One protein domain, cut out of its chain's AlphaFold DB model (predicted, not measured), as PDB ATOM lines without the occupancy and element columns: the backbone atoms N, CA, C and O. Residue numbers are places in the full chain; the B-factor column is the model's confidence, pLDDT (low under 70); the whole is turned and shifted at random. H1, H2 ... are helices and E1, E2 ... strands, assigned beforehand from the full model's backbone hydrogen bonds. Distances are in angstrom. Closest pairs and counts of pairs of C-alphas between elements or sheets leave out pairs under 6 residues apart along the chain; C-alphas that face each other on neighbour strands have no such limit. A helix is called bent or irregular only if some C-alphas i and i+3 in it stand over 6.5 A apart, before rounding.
ATOM      1  N   LEU A 401      59.715 174.971 112.602       69.62
ATOM      2  CA  LEU A 401      59.194 174.948 111.243       69.62
ATOM      3  C   LEU A 401      59.022 176.367 110.701       69.62
ATOM      4  O   LEU A 401      59.370 176.620 109.556       69.62
ATOM      5  N   ALA A 402      58.545 177.288 111.540       73.06
ATOM      6  CA  ALA A 402      58.417 178.693 111.171       73.06
ATOM      7  C   ALA A 402      59.785 179.332 110.880       73.06
ATOM      8  O   ALA A 402      59.902 180.073 109.910       73.06
ATOM      9  N   VAL A 403      60.815 178.995 111.669       74.81
ATOM     10  CA  VAL A 403      62.201 179.421 111.403       74.81
ATOM     11  C   VAL A 403      62.677 178.877 110.058       74.81
ATOM     12  O   VAL A 403      63.129 179.650 109.221       74.81
ATOM     13  N   CYS A 404      62.539 177.568 109.823       72.56
ATOM     14  CA  CYS A 404      62.956 176.948 108.565       72.56
ATOM     15  C   CYS A 404      62.252 177.586 107.366       72.56
ATOM     16  O   CYS A 404      62.922 177.996 106.431       72.56
ATOM     17  N   SER A 405      60.929 177.765 107.423       75.94
ATOM     18  CA  SER A 405      60.179 178.417 106.344       75.94
ATOM     19  C   SER A 405      60.608 179.869 106.111       75.94
ATOM     20  O   SER A 405      60.612 180.323 104.972       75.94
ATOM     21  N   ALA A 406      60.981 180.604 107.164       78.62
ATOM     22  CA  ALA A 406      61.492 181.963 107.025       78.62
ATOM     23  C   ALA A 406      62.889 181.992 106.379       78.62
ATOM     24  O   ALA A 406      63.137 182.828 105.512       78.62
ATOM     25  N   ILE A 407      63.773 181.062 106.756       78.94
ATOM     26  CA  ILE A 407      65.108 180.903 106.156       78.94
ATOM     27  C   ILE A 407      64.992 180.475 104.689       78.94
ATOM     28  O   ILE A 407      65.648 181.067 103.835       78.94
ATOM     29  N   ASP A 408      64.107 179.524 104.376       76.75
ATOM     30  CA  ASP A 408      63.802 179.109 102.999       76.75
ATOM     31  C   ASP A 408      63.249 180.288 102.173       76.75
ATOM     32  O   ASP A 408      63.494 180.394 100.973       76.75
ATOM     33  N   GLY A 409      62.543 181.215 102.830       77.06
ATOM     34  CA  GLY A 409      62.094 182.492 102.272       77.06
ATOM     35  C   GLY A 409      63.183 183.567 102.148       77.06
ATOM     36  O   GLY A 409      62.877 184.692 101.752       77.06
ATOM     37  N   GLY A 410      64.439 183.251 102.478       78.31
ATOM     38  CA  GLY A 410      65.598 184.131 102.333       78.31
ATOM     39  C   GLY A 410      65.981 184.930 103.582       78.31
ATOM     40  O   GLY A 410      66.827 185.821 103.480       78.31
ATOM     41  N   LEU A 411      65.390 184.648 104.750       83.12
ATOM     42  CA  LEU A 411      65.798 185.275 106.007       83.12
ATOM     43  C   LEU A 411      67.197 184.800 106.424       83.12
ATOM     44  O   LEU A 411      67.429 183.609 106.612       83.12
ATOM     45  N   SER A 412      68.111 185.745 106.645       82.88
ATOM     46  CA  SER A 412      69.428 185.450 107.217       82.88
ATOM     47  C   SER A 412      69.314 184.949 108.662       82.88
ATOM     48  O   SER A 412      68.605 185.545 109.476       82.88
ATOM     49  N   LEU A 413      70.088 183.919 109.006       81.94
ATOM     50  CA  LEU A 413      70.229 183.378 110.360       81.94
ATOM     51  C   LEU A 413      70.682 184.429 111.377       81.94
ATOM     52  O   LEU A 413      70.266 184.362 112.527       81.94
ATOM     53  N   PHE A 414      71.439 185.454 110.970       82.94
ATOM     54  CA  PHE A 414      71.821 186.551 111.871       82.94
ATOM     55  C   PHE A 414      70.623 187.352 112.401       82.94
ATOM     56  O   PHE A 414      70.740 188.009 113.436       82.94
ATOM     57  N   LYS A 415      69.483 187.298 111.698       81.69
ATOM     58  CA  LYS A 415      68.216 187.928 112.092       81.69
ATOM     59  C   LYS A 415      67.303 186.989 112.873       81.69
ATOM     60  O   LYS A 415      66.227 187.414 113.276       81.69
ATOM     61  N   VAL A 416      67.688 185.733 113.069       77.19
ATOM     62  CA  VAL A 416      66.946 184.774 113.888       77.19
ATOM     63  C   VAL A 416      67.536 184.794 115.292       77.19
ATOM     64  O   VAL A 416      68.756 184.804 115.455       77.19
ATOM     65  N   ASP A 417      66.686 184.789 116.317       70.38
ATOM     66  CA  ASP A 417      67.150 184.611 117.692       70.38
ATOM     67  C   ASP A 417      67.523 183.144 117.947       70.38
ATOM     68  O   ASP A 417      66.729 182.346 118.449       70.38
ATOM     69  N   PHE A 418      68.721 182.756 117.495       68.31
ATOM     70  CA  PHE A 418      69.268 181.420 117.701       68.31
ATOM     71  C   PHE A 418      70.189 181.401 118.935       68.31
ATOM     72  O   PHE A 418      71.233 182.064 118.936       68.31
ATOM     73  N   PRO A 419      69.842 180.633 119.983       62.38
ATOM     74  CA  PRO A 419      70.662 180.489 121.181       62.38
ATOM     75  C   PRO A 419      72.106 180.078 120.884       62.38
ATOM     76  O   PRO A 419      72.340 179.111 120.163       62.38
ATOM     77  N   GLY A 420      73.072 180.789 121.469       67.12
ATOM     78  CA  GLY A 420      74.502 180.480 121.329       67.12
ATOM     79  C   GLY A 420      75.141 180.903 120.001       67.12
ATOM     80  O   GLY A 420      76.354 180.797 119.868       67.12
ATOM     81  N   MET A 421      74.366 181.425 119.042       76.94
ATOM     82  CA  MET A 421      74.914 181.973 117.801       76.94
ATOM     83  C   MET A 421      75.501 183.369 118.043       76.94
ATOM     84  O   MET A 421      74.777 184.301 118.427       76.94
ATOM     85  N   ILE A 422      76.795 183.526 117.760       77.19
ATOM     86  CA  ILE A 422      77.478 184.822 117.858       77.19
ATOM     87  C   ILE A 422      76.918 185.817 116.830       77.19
ATOM     88  O   ILE A 422      76.375 185.444 115.785       77.19
ATOM     89  N   SER A 423      76.978 187.106 117.147       83.25
ATOM     90  CA  SER A 423      76.566 188.172 116.230       83.25
ATOM     91  C   SER A 423      77.516 188.297 115.033       83.25
ATOM     92  O   SER A 423      78.646 187.818 115.060       83.25
ATOM     93  N   ALA A 424      77.067 188.971 113.971       85.56
ATOM     94  CA  ALA A 424      77.915 189.220 112.806       85.56
ATOM     95  C   ALA A 424      79.154 190.065 113.158       85.56
ATOM     96  O   ALA A 424      80.226 189.815 112.617       85.56
ATOM     97  N   SER A 425      79.030 191.023 114.084       84.75
ATOM     98  CA  SER A 425      80.165 191.809 114.583       84.75
ATOM     99  C   SER A 425      81.151 190.949 115.368       84.75
ATOM    100  O   SER A 425      82.340 190.970 115.077       84.75
ATOM    101  N   GLU A 426      80.660 190.128 116.300       84.44
ATOM    102  CA  GLU A 426      81.516 189.218 117.071       84.44
ATOM    103  C   GLU A 426      82.215 188.190 116.176       84.44
ATOM    104  O   GLU A 426      83.356 187.829 116.446       84.44
ATOM    105  N   LEU A 427      81.549 187.731 115.112       89.25
ATOM    106  CA  LEU A 427      82.140 186.838 114.122       89.25
ATOM    107  C   LEU A 427      83.328 187.497 113.418       89.25
ATOM    108  O   LEU A 427      84.387 186.884 113.365       89.25
ATOM    109  N   ILE A 428      83.157 188.724 112.906       88.38
ATOM    110  CA  ILE A 428      84.234 189.469 112.234       88.38
ATOM    111  C   ILE A 428      85.436 189.643 113.171       88.38
ATOM    112  O   ILE A 428      86.576 189.515 112.736       88.38
ATOM    113  N   ASP A 429      85.183 189.902 114.455       88.75
ATOM    114  CA  ASP A 429      86.247 190.132 115.433       88.75
ATOM    115  C   ASP A 429      86.990 188.844 115.836       88.75
ATOM    116  O   ASP A 429      88.158 188.898 116.223       88.75
ATOM    117  N   GLN A 430      86.327 187.681 115.797       89.19
ATOM    118  CA  GLN A 430      86.842 186.436 116.392       89.19
ATOM    119  C   GLN A 430      87.242 185.356 115.379       89.19
ATOM    120  O   GLN A 430      87.991 184.431 115.736       89.19
ATOM    121  N   VAL A 431      86.737 185.442 114.147       91.50
ATOM    122  CA  VAL A 431      86.902 184.426 113.102       91.50
ATOM    123  C   VAL A 431      87.393 185.070 111.816       91.50
ATOM    124  O   VAL A 431      86.705 185.887 111.208       91.50
ATOM    125  N   ASP A 432      88.562 184.626 111.362       93.62
ATOM    126  CA  ASP A 432      89.054 184.953 110.031       93.62
ATOM    127  C   ASP A 432      88.342 184.078 108.992       93.62
ATOM    128  O   ASP A 432      88.635 182.888 108.837       93.62
ATOM    129  N   LEU A 433      87.355 184.662 108.309       93.19
ATOM    130  CA  LEU A 433      86.571 183.943 107.312       93.19
ATOM    131  C   LEU A 433      87.395 183.545 106.086       93.19
ATOM    132  O   LEU A 433      86.929 182.660 105.377       93.19
ATOM    133  N   ASP A 434      88.556 184.161 105.834       94.00
ATOM    134  CA  ASP A 434      89.418 183.927 104.662       94.00
ATOM    135  C   ASP A 434      90.197 182.606 104.750       94.00
ATOM    136  O   ASP A 434      90.593 182.042 103.724       94.00
ATOM    137  N   GLU A 435      90.389 182.105 105.971       93.75
ATOM    138  CA  GLU A 435      91.139 180.883 106.277       93.75
ATOM    139  C   GLU A 435      90.233 179.658 106.478       93.75
ATOM    140  O   GLU A 435      90.725 178.537 106.636       93.75
ATOM    141  N   ILE A 436      88.909 179.817 106.415       90.88
ATOM    142  CA  ILE A 436      87.983 178.681 106.498       90.88
ATOM    143  C   ILE A 436      88.217 177.743 105.311       90.88
ATOM    144  O   ILE A 436      88.310 178.172 104.161       90.88
ATOM    145  N   SER A 437      88.290 176.442 105.583       90.44
ATOM    146  CA  SER A 437      88.482 175.431 104.544       90.44
ATOM    147  C   SER A 437      87.155 175.018 103.911       90.44
ATOM    148  O   SER A 437      86.182 174.706 104.597       90.44
ATOM    149  N   VAL A 438      87.130 174.963 102.581       88.06
ATOM    150  CA  VAL A 438      85.999 174.478 101.789       88.06
ATOM    151  C   VAL A 438      86.450 173.313 100.917       88.06
ATOM    152  O   VAL A 438      87.420 173.417 100.164       88.06
ATOM    153  N   GLN A 439      85.715 172.207 100.983       86.19
ATOM    154  CA  GLN A 439      85.883 171.063 100.099       86.19
ATOM    155  C   GLN A 439      84.927 171.189  98.908       86.19
ATOM    156  O   GLN A 439      83.708 171.107  99.059       86.19
ATOM    157  N   LEU A 440      85.488 171.378  97.712       80.62
ATOM    158  CA  LEU A 440      84.716 171.465  96.464       80.62
ATOM    159  C   LEU A 440      84.587 170.108  95.765       80.62
ATOM    160  O   LEU A 440      83.636 169.869  95.024       80.62
ATOM    161  N   ARG A 441      85.572 169.228  95.965       81.81
ATOM    162  CA  ARG A 441      85.602 167.841  95.479       81.81
ATOM    163  C   ARG A 441      86.338 166.977  96.507       81.81
ATOM    164  O   ARG A 441      87.105 167.534  97.292       81.81
ATOM    165  N   PRO A 442      86.176 165.641  96.497       79.75
ATOM    166  CA  PRO A 442      86.853 164.761  97.454       79.75
ATOM    167  C   PRO A 442      88.373 164.972  97.541       79.75
ATOM    168  O   PRO A 442      88.956 164.808  98.606       79.75
ATOM    169  N   ASP A 443      88.999 165.371  96.436       85.62
ATOM    170  CA  ASP A 443      90.433 165.609  96.271       85.62
ATOM    171  C   ASP A 443      90.842 167.093  96.334       85.62
ATOM    172  O   ASP A 443      92.019 167.408  96.170       85.62
ATOM    173  N   LEU A 444      89.895 168.016  96.530       83.25
ATOM    174  CA  LEU A 444      90.135 169.454  96.422       83.25
ATOM    175  C   LEU A 444      89.534 170.217  97.607       83.25
ATOM    176  O   LEU A 444      88.334 170.513  97.631       83.25
ATOM    177  N   VAL A 445      90.413 170.576  98.542       88.50
ATOM    178  CA  VAL A 445      90.150 171.470  99.675       88.50
ATOM    179  C   VAL A 445      90.969 172.743  99.488       88.50
ATOM    180  O   VAL A 445      92.146 172.681  99.137       88.50
ATOM    181  N   LEU A 446      90.344 173.898  99.692       90.50
ATOM    182  CA  LEU A 446      90.989 175.208  99.614       90.50
ATOM    183  C   LEU A 446      90.404 176.158 100.652       90.50
ATOM    184  O   LEU A 446      89.246 176.027 101.043       90.50
ATOM    185  N   HIS A 447      91.202 177.146 101.045       92.94
ATOM    186  CA  HIS A 447      90.728 178.262 101.851       92.94
ATOM    187  C   HIS A 447      89.786 179.161 101.039       92.94
ATOM    188  O   HIS A 447      89.984 179.378  99.837       92.94
ATOM    189  N   THR A 448      88.764 179.691 101.700       90.69
ATOM    190  CA  THR A 448      87.710 180.554 101.137       90.69
ATOM    191  C   THR A 448      88.232 181.777 100.393       90.69
ATOM    192  O   THR A 448      87.645 182.129  99.370       90.69
ATOM    193  N   LYS A 449      89.358 182.375 100.806       93.44
ATOM    194  CA  LYS A 449      90.003 183.490 100.077       93.44
ATOM    195  C   LYS A 449      90.351 183.174  98.623       93.44
ATOM    196  O   LYS A 449      90.516 184.073  97.806       93.44
ATOM    197  N   HIS A 450      90.474 181.891  98.285       91.31
ATOM    198  CA  HIS A 450      90.753 181.433  96.926       91.31
ATOM    199  C   HIS A 450      89.482 181.179  96.099       91.31
ATOM    200  O   HIS A 450      89.579 180.773  94.939       91.31
ATOM    201  N   LEU A 451      88.291 181.414  96.661       87.06
ATOM    202  CA  LEU A 451      87.037 181.350  95.921       87.06
ATOM    203  C   LEU A 451      86.884 182.574  95.014       87.06
ATOM    204  O   LEU A 451      87.143 183.718  95.386       87.06
ATOM    205  N   MET A 452      86.405 182.327  93.797       84.62
ATOM    206  CA  MET A 452      86.091 183.384  92.838       84.62
ATOM    207  C   MET A 452      85.045 184.338  93.430       84.62
ATOM    208  O   MET A 452      83.991 183.878  93.859       84.62
ATOM    209  N   LYS A 453      85.308 185.653  93.373       87.88
ATOM    210  CA  LYS A 453      84.445 186.733  93.901       87.88
ATOM    211  C   LYS A 453      84.325 186.801  95.432       87.88
ATOM    212  O   LYS A 453      83.469 187.521  95.933       87.88
ATOM    213  N   TRP A 454      85.184 186.104  96.181       90.25
ATOM    214  CA  TRP A 454      85.152 186.117  97.650       90.25
ATOM    215  C   TRP A 454      85.241 187.523  98.269       90.25
ATOM    216  O   TRP A 454      84.570 187.826  99.259       90.25
ATOM    217  N   GLU A 455      86.057 188.395  97.681       89.12
ATOM    218  CA  GLU A 455      86.234 189.774  98.147       89.12
ATOM    219  C   GLU A 455      85.001 190.652  97.872       89.12
ATOM    220  O   GLU A 455      84.682 191.521  98.681       89.12
ATOM    221  N   ASP A 456      84.269 190.381  96.785       88.69
ATOM    222  CA  ASP A 456      83.072 191.136  96.376       88.69
ATOM    223  C   ASP A 456      81.829 190.769  97.202       88.69
ATOM    224  O   ASP A 456      80.840 191.504  97.253       88.69
ATOM    225  N   TRP A 457      81.861 189.585  97.803       90.88
ATOM    226  CA  TRP A 457      80.769 188.999  98.557       90.88
ATOM    227  C   TRP A 457      80.623 189.610  99.953       90.88
ATOM    228  O   TRP A 457      81.595 190.044 100.579       90.88
ATOM    229  N   SER A 458      79.390 189.625 100.461       89.38
ATOM    230  CA  SER A 458      79.054 190.194 101.770       89.38
ATOM    231  C   SER A 458      78.642 189.107 102.753       89.38
ATOM    232  O   SER A 458      77.999 188.125 102.405       89.38
ATOM    233  N   ILE A 459      78.965 189.298 104.030       87.94
ATOM    234  CA  ILE A 459      78.541 188.372 105.087       87.94
ATOM    235  C   ILE A 459      77.028 188.440 105.374       87.94
ATOM    236  O   ILE A 459      76.493 187.587 106.078       87.94
ATOM    237  N   HIS A 460      76.340 189.472 104.870       85.50
ATOM    238  CA  HIS A 460      74.913 189.709 105.113       85.50
ATOM    239  C   HIS A 460      74.008 189.267 103.956       85.50
ATOM    240  O   HIS A 460      72.783 189.330 104.087       85.50
ATOM    241  N   SER A 461      74.583 188.853 102.828       81.88
ATOM    242  CA  SER A 461      73.850 188.352 101.663       81.88
ATOM    243  C   SER A 461      73.688 186.827 101.696       81.88
ATOM    244  O   SER A 461      74.230 186.140 102.555       81.88
ATOM    245  N   ASN A 462      72.896 186.287 100.764       79.31
ATOM    246  CA  ASN A 462      72.709 184.838 100.585       79.31
ATOM    247  C   ASN A 462      73.707 184.234  99.576       79.31
ATOM    248  O   ASN A 462      73.451 183.198  98.968       79.31
ATOM    249  N   ASP A 463      74.827 184.910  99.353       85.50
ATOM    250  CA  ASP A 463      75.982 184.428  98.603       85.50
ATOM    251  C   ASP A 463      76.832 183.462  99.456       85.50
ATOM    252  O   ASP A 463      76.639 183.365 100.674       85.50
ATOM    253  N   PRO A 464      77.786 182.721  98.858       86.19
ATOM    254  CA  PRO A 464      78.553 181.718  99.593       86.19
ATOM    255  C   PRO A 464      79.270 182.270 100.829       86.19
ATOM    256  O   PRO A 464      79.309 181.588 101.850       86.19
ATOM    257  N   LYS A 465      79.772 183.513 100.786       90.88
ATOM    258  CA  LYS A 465      80.389 184.162 101.954       90.88
ATOM    259  C   LYS A 465      79.401 184.383 103.086       90.88
ATOM    260  O   LYS A 465      79.716 184.039 104.222       90.88
ATOM    261  N   GLY A 466      78.207 184.898 102.798       87.75
ATOM    262  CA  GLY A 466      77.167 185.053 103.805       87.75
ATOM    263  C   GLY A 466      76.681 183.721 104.373       87.75
ATOM    264  O   GLY A 466      76.427 183.628 105.573       87.75
ATOM    265  N   LEU A 467      76.611 182.659 103.566       85.56
ATOM    266  CA  LEU A 467      76.285 181.312 104.054       85.56
ATOM    267  C   LEU A 467      77.385 180.747 104.966       85.56
ATOM    268  O   LEU A 467      77.088 180.255 106.054       85.56
ATOM    269  N   ILE A 468      78.652 180.857 104.559       88.50
ATOM    270  CA  ILE A 468      79.808 180.415 105.351       88.50
ATOM    271  C   ILE A 468      79.894 181.202 106.662       88.50
ATOM    272  O   ILE A 468      80.089 180.602 107.716       88.50
ATOM    273  N   ALA A 469      79.673 182.518 106.622       90.62
ATOM    274  CA  ALA A 469      79.633 183.369 107.806       90.62
ATOM    275  C   ALA A 469      78.533 182.934 108.788       90.62
ATOM    276  O   ALA A 469      78.776 182.842 109.990       90.62
ATOM    277  N   GLN A 470      77.335 182.616 108.290       88.81
ATOM    278  CA  GLN A 470      76.243 182.118 109.129       88.81
ATOM    279  C   GLN A 470      76.581 180.760 109.764       88.81
ATOM    280  O   GLN A 470      76.341 180.578 110.955       88.81
ATOM    281  N   ILE A 471      77.187 179.834 109.012       87.25
ATOM    282  CA  ILE A 471      77.639 178.536 109.546       87.25
ATOM    283  C   ILE A 471      78.707 178.741 110.626       87.25
ATOM    284  O   ILE A 471      78.567 178.197 111.719       87.25
ATOM    285  N   ALA A 472      79.729 179.556 110.346       88.06
ATOM    286  CA  ALA A 472      80.800 179.884 111.286       88.06
ATOM    287  C   ALA A 472      80.243 180.488 112.587       88.06
ATOM    288  O   ALA A 472      80.639 180.093 113.681       88.06
ATOM    289  N   ALA A 473      79.258 181.383 112.477       85.62
ATOM    290  CA  ALA A 473      78.594 181.968 113.636       85.62
ATOM    291  C   ALA A 473      77.773 180.952 114.449       85.62
ATOM    292  O   ALA A 473      77.672 181.086 115.668       85.62
ATOM    293  N   CYS A 474      77.190 179.939 113.801       83.06
ATOM    294  CA  CYS A 474      76.461 178.873 114.490       83.06
ATOM    295  C   CYS A 474      77.383 177.900 115.236       83.06
ATOM    296  O   CYS A 474      76.999 177.407 116.293       83.06
ATOM    297  N   VAL A 475      78.562 177.592 114.687       80.50
ATOM    298  CA  VAL A 475      79.502 176.641 115.311       80.50
ATOM    299  C   VAL A 475      80.443 177.299 116.323       80.50
ATOM    300  O   VAL A 475      81.033 176.604 117.147       80.50
ATOM    301  N   GLY A 476      80.553 178.629 116.296       82.62
ATOM    302  CA  GLY A 476      81.432 179.394 117.173       82.62
ATOM    303  C   GLY A 476      82.891 179.417 116.695       82.62
ATOM    304  O   GLY A 476      83.274 178.673 115.791       82.62
ATOM    305  N   PRO A 477      83.731 180.282 117.288       84.81
ATOM    306  CA  PRO A 477      85.048 180.609 116.745       84.81
ATOM    307  C   PRO A 477      86.058 179.463 116.811       84.81
ATOM    308  O   PRO A 477      86.899 179.351 115.926       84.81
ATOM    309  N   GLU A 478      85.985 178.610 117.834       80.31
ATOM    310  CA  GLU A 478      86.895 177.468 117.986       80.31
ATOM    311  C   GLU A 478      86.673 176.448 116.867       80.31
ATOM    312  O   GLU A 478      87.589 176.151 116.104       80.31
ATOM    313  N   VAL A 479      85.427 175.997 116.692       83.19
ATOM    314  CA  VAL A 479      85.070 175.024 115.653       83.19
ATOM    315  C   VAL A 479      85.215 175.628 114.256       83.19
ATOM    316  O   VAL A 479      85.671 174.947 113.341       83.19
ATOM    317  N   ALA A 480      84.876 176.908 114.074       87.50
ATOM    318  CA  ALA A 480      84.978 177.571 112.776       87.50
ATOM    319  C   ALA A 480      86.410 177.586 112.210       87.50
ATOM    320  O   ALA A 480      86.572 177.577 110.992       87.50
ATOM    321  N   ARG A 481      87.443 177.584 113.065       85.12
ATOM    322  CA  ARG A 481      88.854 177.560 112.635       85.12
ATOM    323  C   ARG A 481      89.307 176.197 112.119       85.12
ATOM    324  O   ARG A 481      90.219 176.135 111.304       85.12
ATOM    325  N   GLU A 482      88.684 175.126 112.594       85.81
ATOM    326  CA  GLU A 482      89.069 173.747 112.267       85.81
ATOM    327  C   GLU A 482      88.094 173.075 111.294       85.81
ATOM    328  O   GLU A 482      88.365 171.988 110.778       85.81
ATOM    329  N   MET A 483      86.944 173.698 111.027       87.94
ATOM    330  CA  MET A 483      85.928 173.102 110.172       87.94
ATOM    331  C   MET A 483      86.339 173.080 108.698       87.94
ATOM    332  O   MET A 483      86.939 174.015 108.163       87.94
ATOM    333  N   ILE A 484      85.894 172.025 108.016       86.69
ATOM    334  CA  ILE A 484      85.883 171.942 106.561       86.69
ATOM    335  C   ILE A 484      84.422 171.910 106.111       86.69
ATOM    336  O   ILE A 484      83.645 171.030 106.491       86.69
ATOM    337  N   ILE A 485      84.038 172.889 105.297       83.75
ATOM    338  CA  ILE A 485      82.694 172.978 104.729       83.75
ATOM    339  C   ILE A 485      82.701 172.244 103.390       83.75
ATOM    340  O   ILE A 485      83.372 172.671 102.455       83.75
ATOM    341  N   SER A 486      81.956 171.147 103.273       78.19
ATOM    342  CA  SER A 486      81.800 170.428 102.008       78.19
ATOM    343  C   SER A 486      80.467 170.789 101.372       78.19
ATOM    344  O   SER A 486      79.435 170.796 102.046       78.19
ATOM    345  N   PHE A 487      80.473 171.092 100.077       65.19
ATOM    346  CA  PHE A 487      79.242 171.295  99.323       65.19
ATOM    347  C   PHE A 487      78.884 169.995  98.581       65.19
ATOM    348  O   PHE A 487      79.699 169.479  97.821       65.19
ATOM    349  N   CYS A 488      77.702 169.428  98.835       49.16
ATOM    350  CA  CYS A 488      77.232 168.155  98.268       49.16
ATOM    351  C   CYS A 488      76.107 168.312  97.244       49.16
ATOM    352  O   CYS A 488      75.420 169.357  97.237       49.16
TER     353      CYS A 488
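This is residues 401 to 488 of the 488 residues of the protein "Arginine-tRNA-protein transferase" of Venturia nashicola (UniProt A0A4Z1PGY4). A sharply kinked helix, H3, makes the middle, with a small three-stranded sheet towards one end, H2 packed on H3, and H1 at the opposite end. The 88 printed residues, of mixed class, hold H1 H2 E1 E2 H3 E3 in chain order; the mixed sheet runs E2, E1, E3. The whole is compact, radius of gyration of the C-alphas 13.0 A, spanning 38 by 26 by 24 A.

E1 is residues 437 to 441, 12.2 A long; E2 is 444 to 447; E3, 484 to 487, ends at C-alpha (79.242, 171.295, 99.323). H3, residues 464 to 482, 18.3 A, is irregular: C-alphas 474 and 477 are 9.0 A apart. H2 is 424 to 430; H1, 401 to 408, begins at C-alpha (59.194, 174.948, 111.243).

E1 and E2 form an antiparallel hairpin, 155 degrees, with N 438 and O 446 2.8 A apart. E1 and E3 are parallel, 36 degrees, with N 439 and O 485 2.8 A apart. H3 only grazes the sheet, with residues 468 to 482. Its residues 469 to 477 touch H2, the same way at a steep 41 degrees; closest C-alphas Leu 427 and Ala 473, 6.0 A. H1 is apart from H2 and H3. O i to N i+4 pairs are within hydrogen-bond range throughout H1 and H2, 11 of 15 in H3.

The farthest C-alphas, Ala 402 and Asp 443, are 37.7 A apart. The printed part has no cut; links H1 to H2 and E2 to H3 are long. Model pLDDT is under 70 at 401, 418 to 420 and 487 to 488.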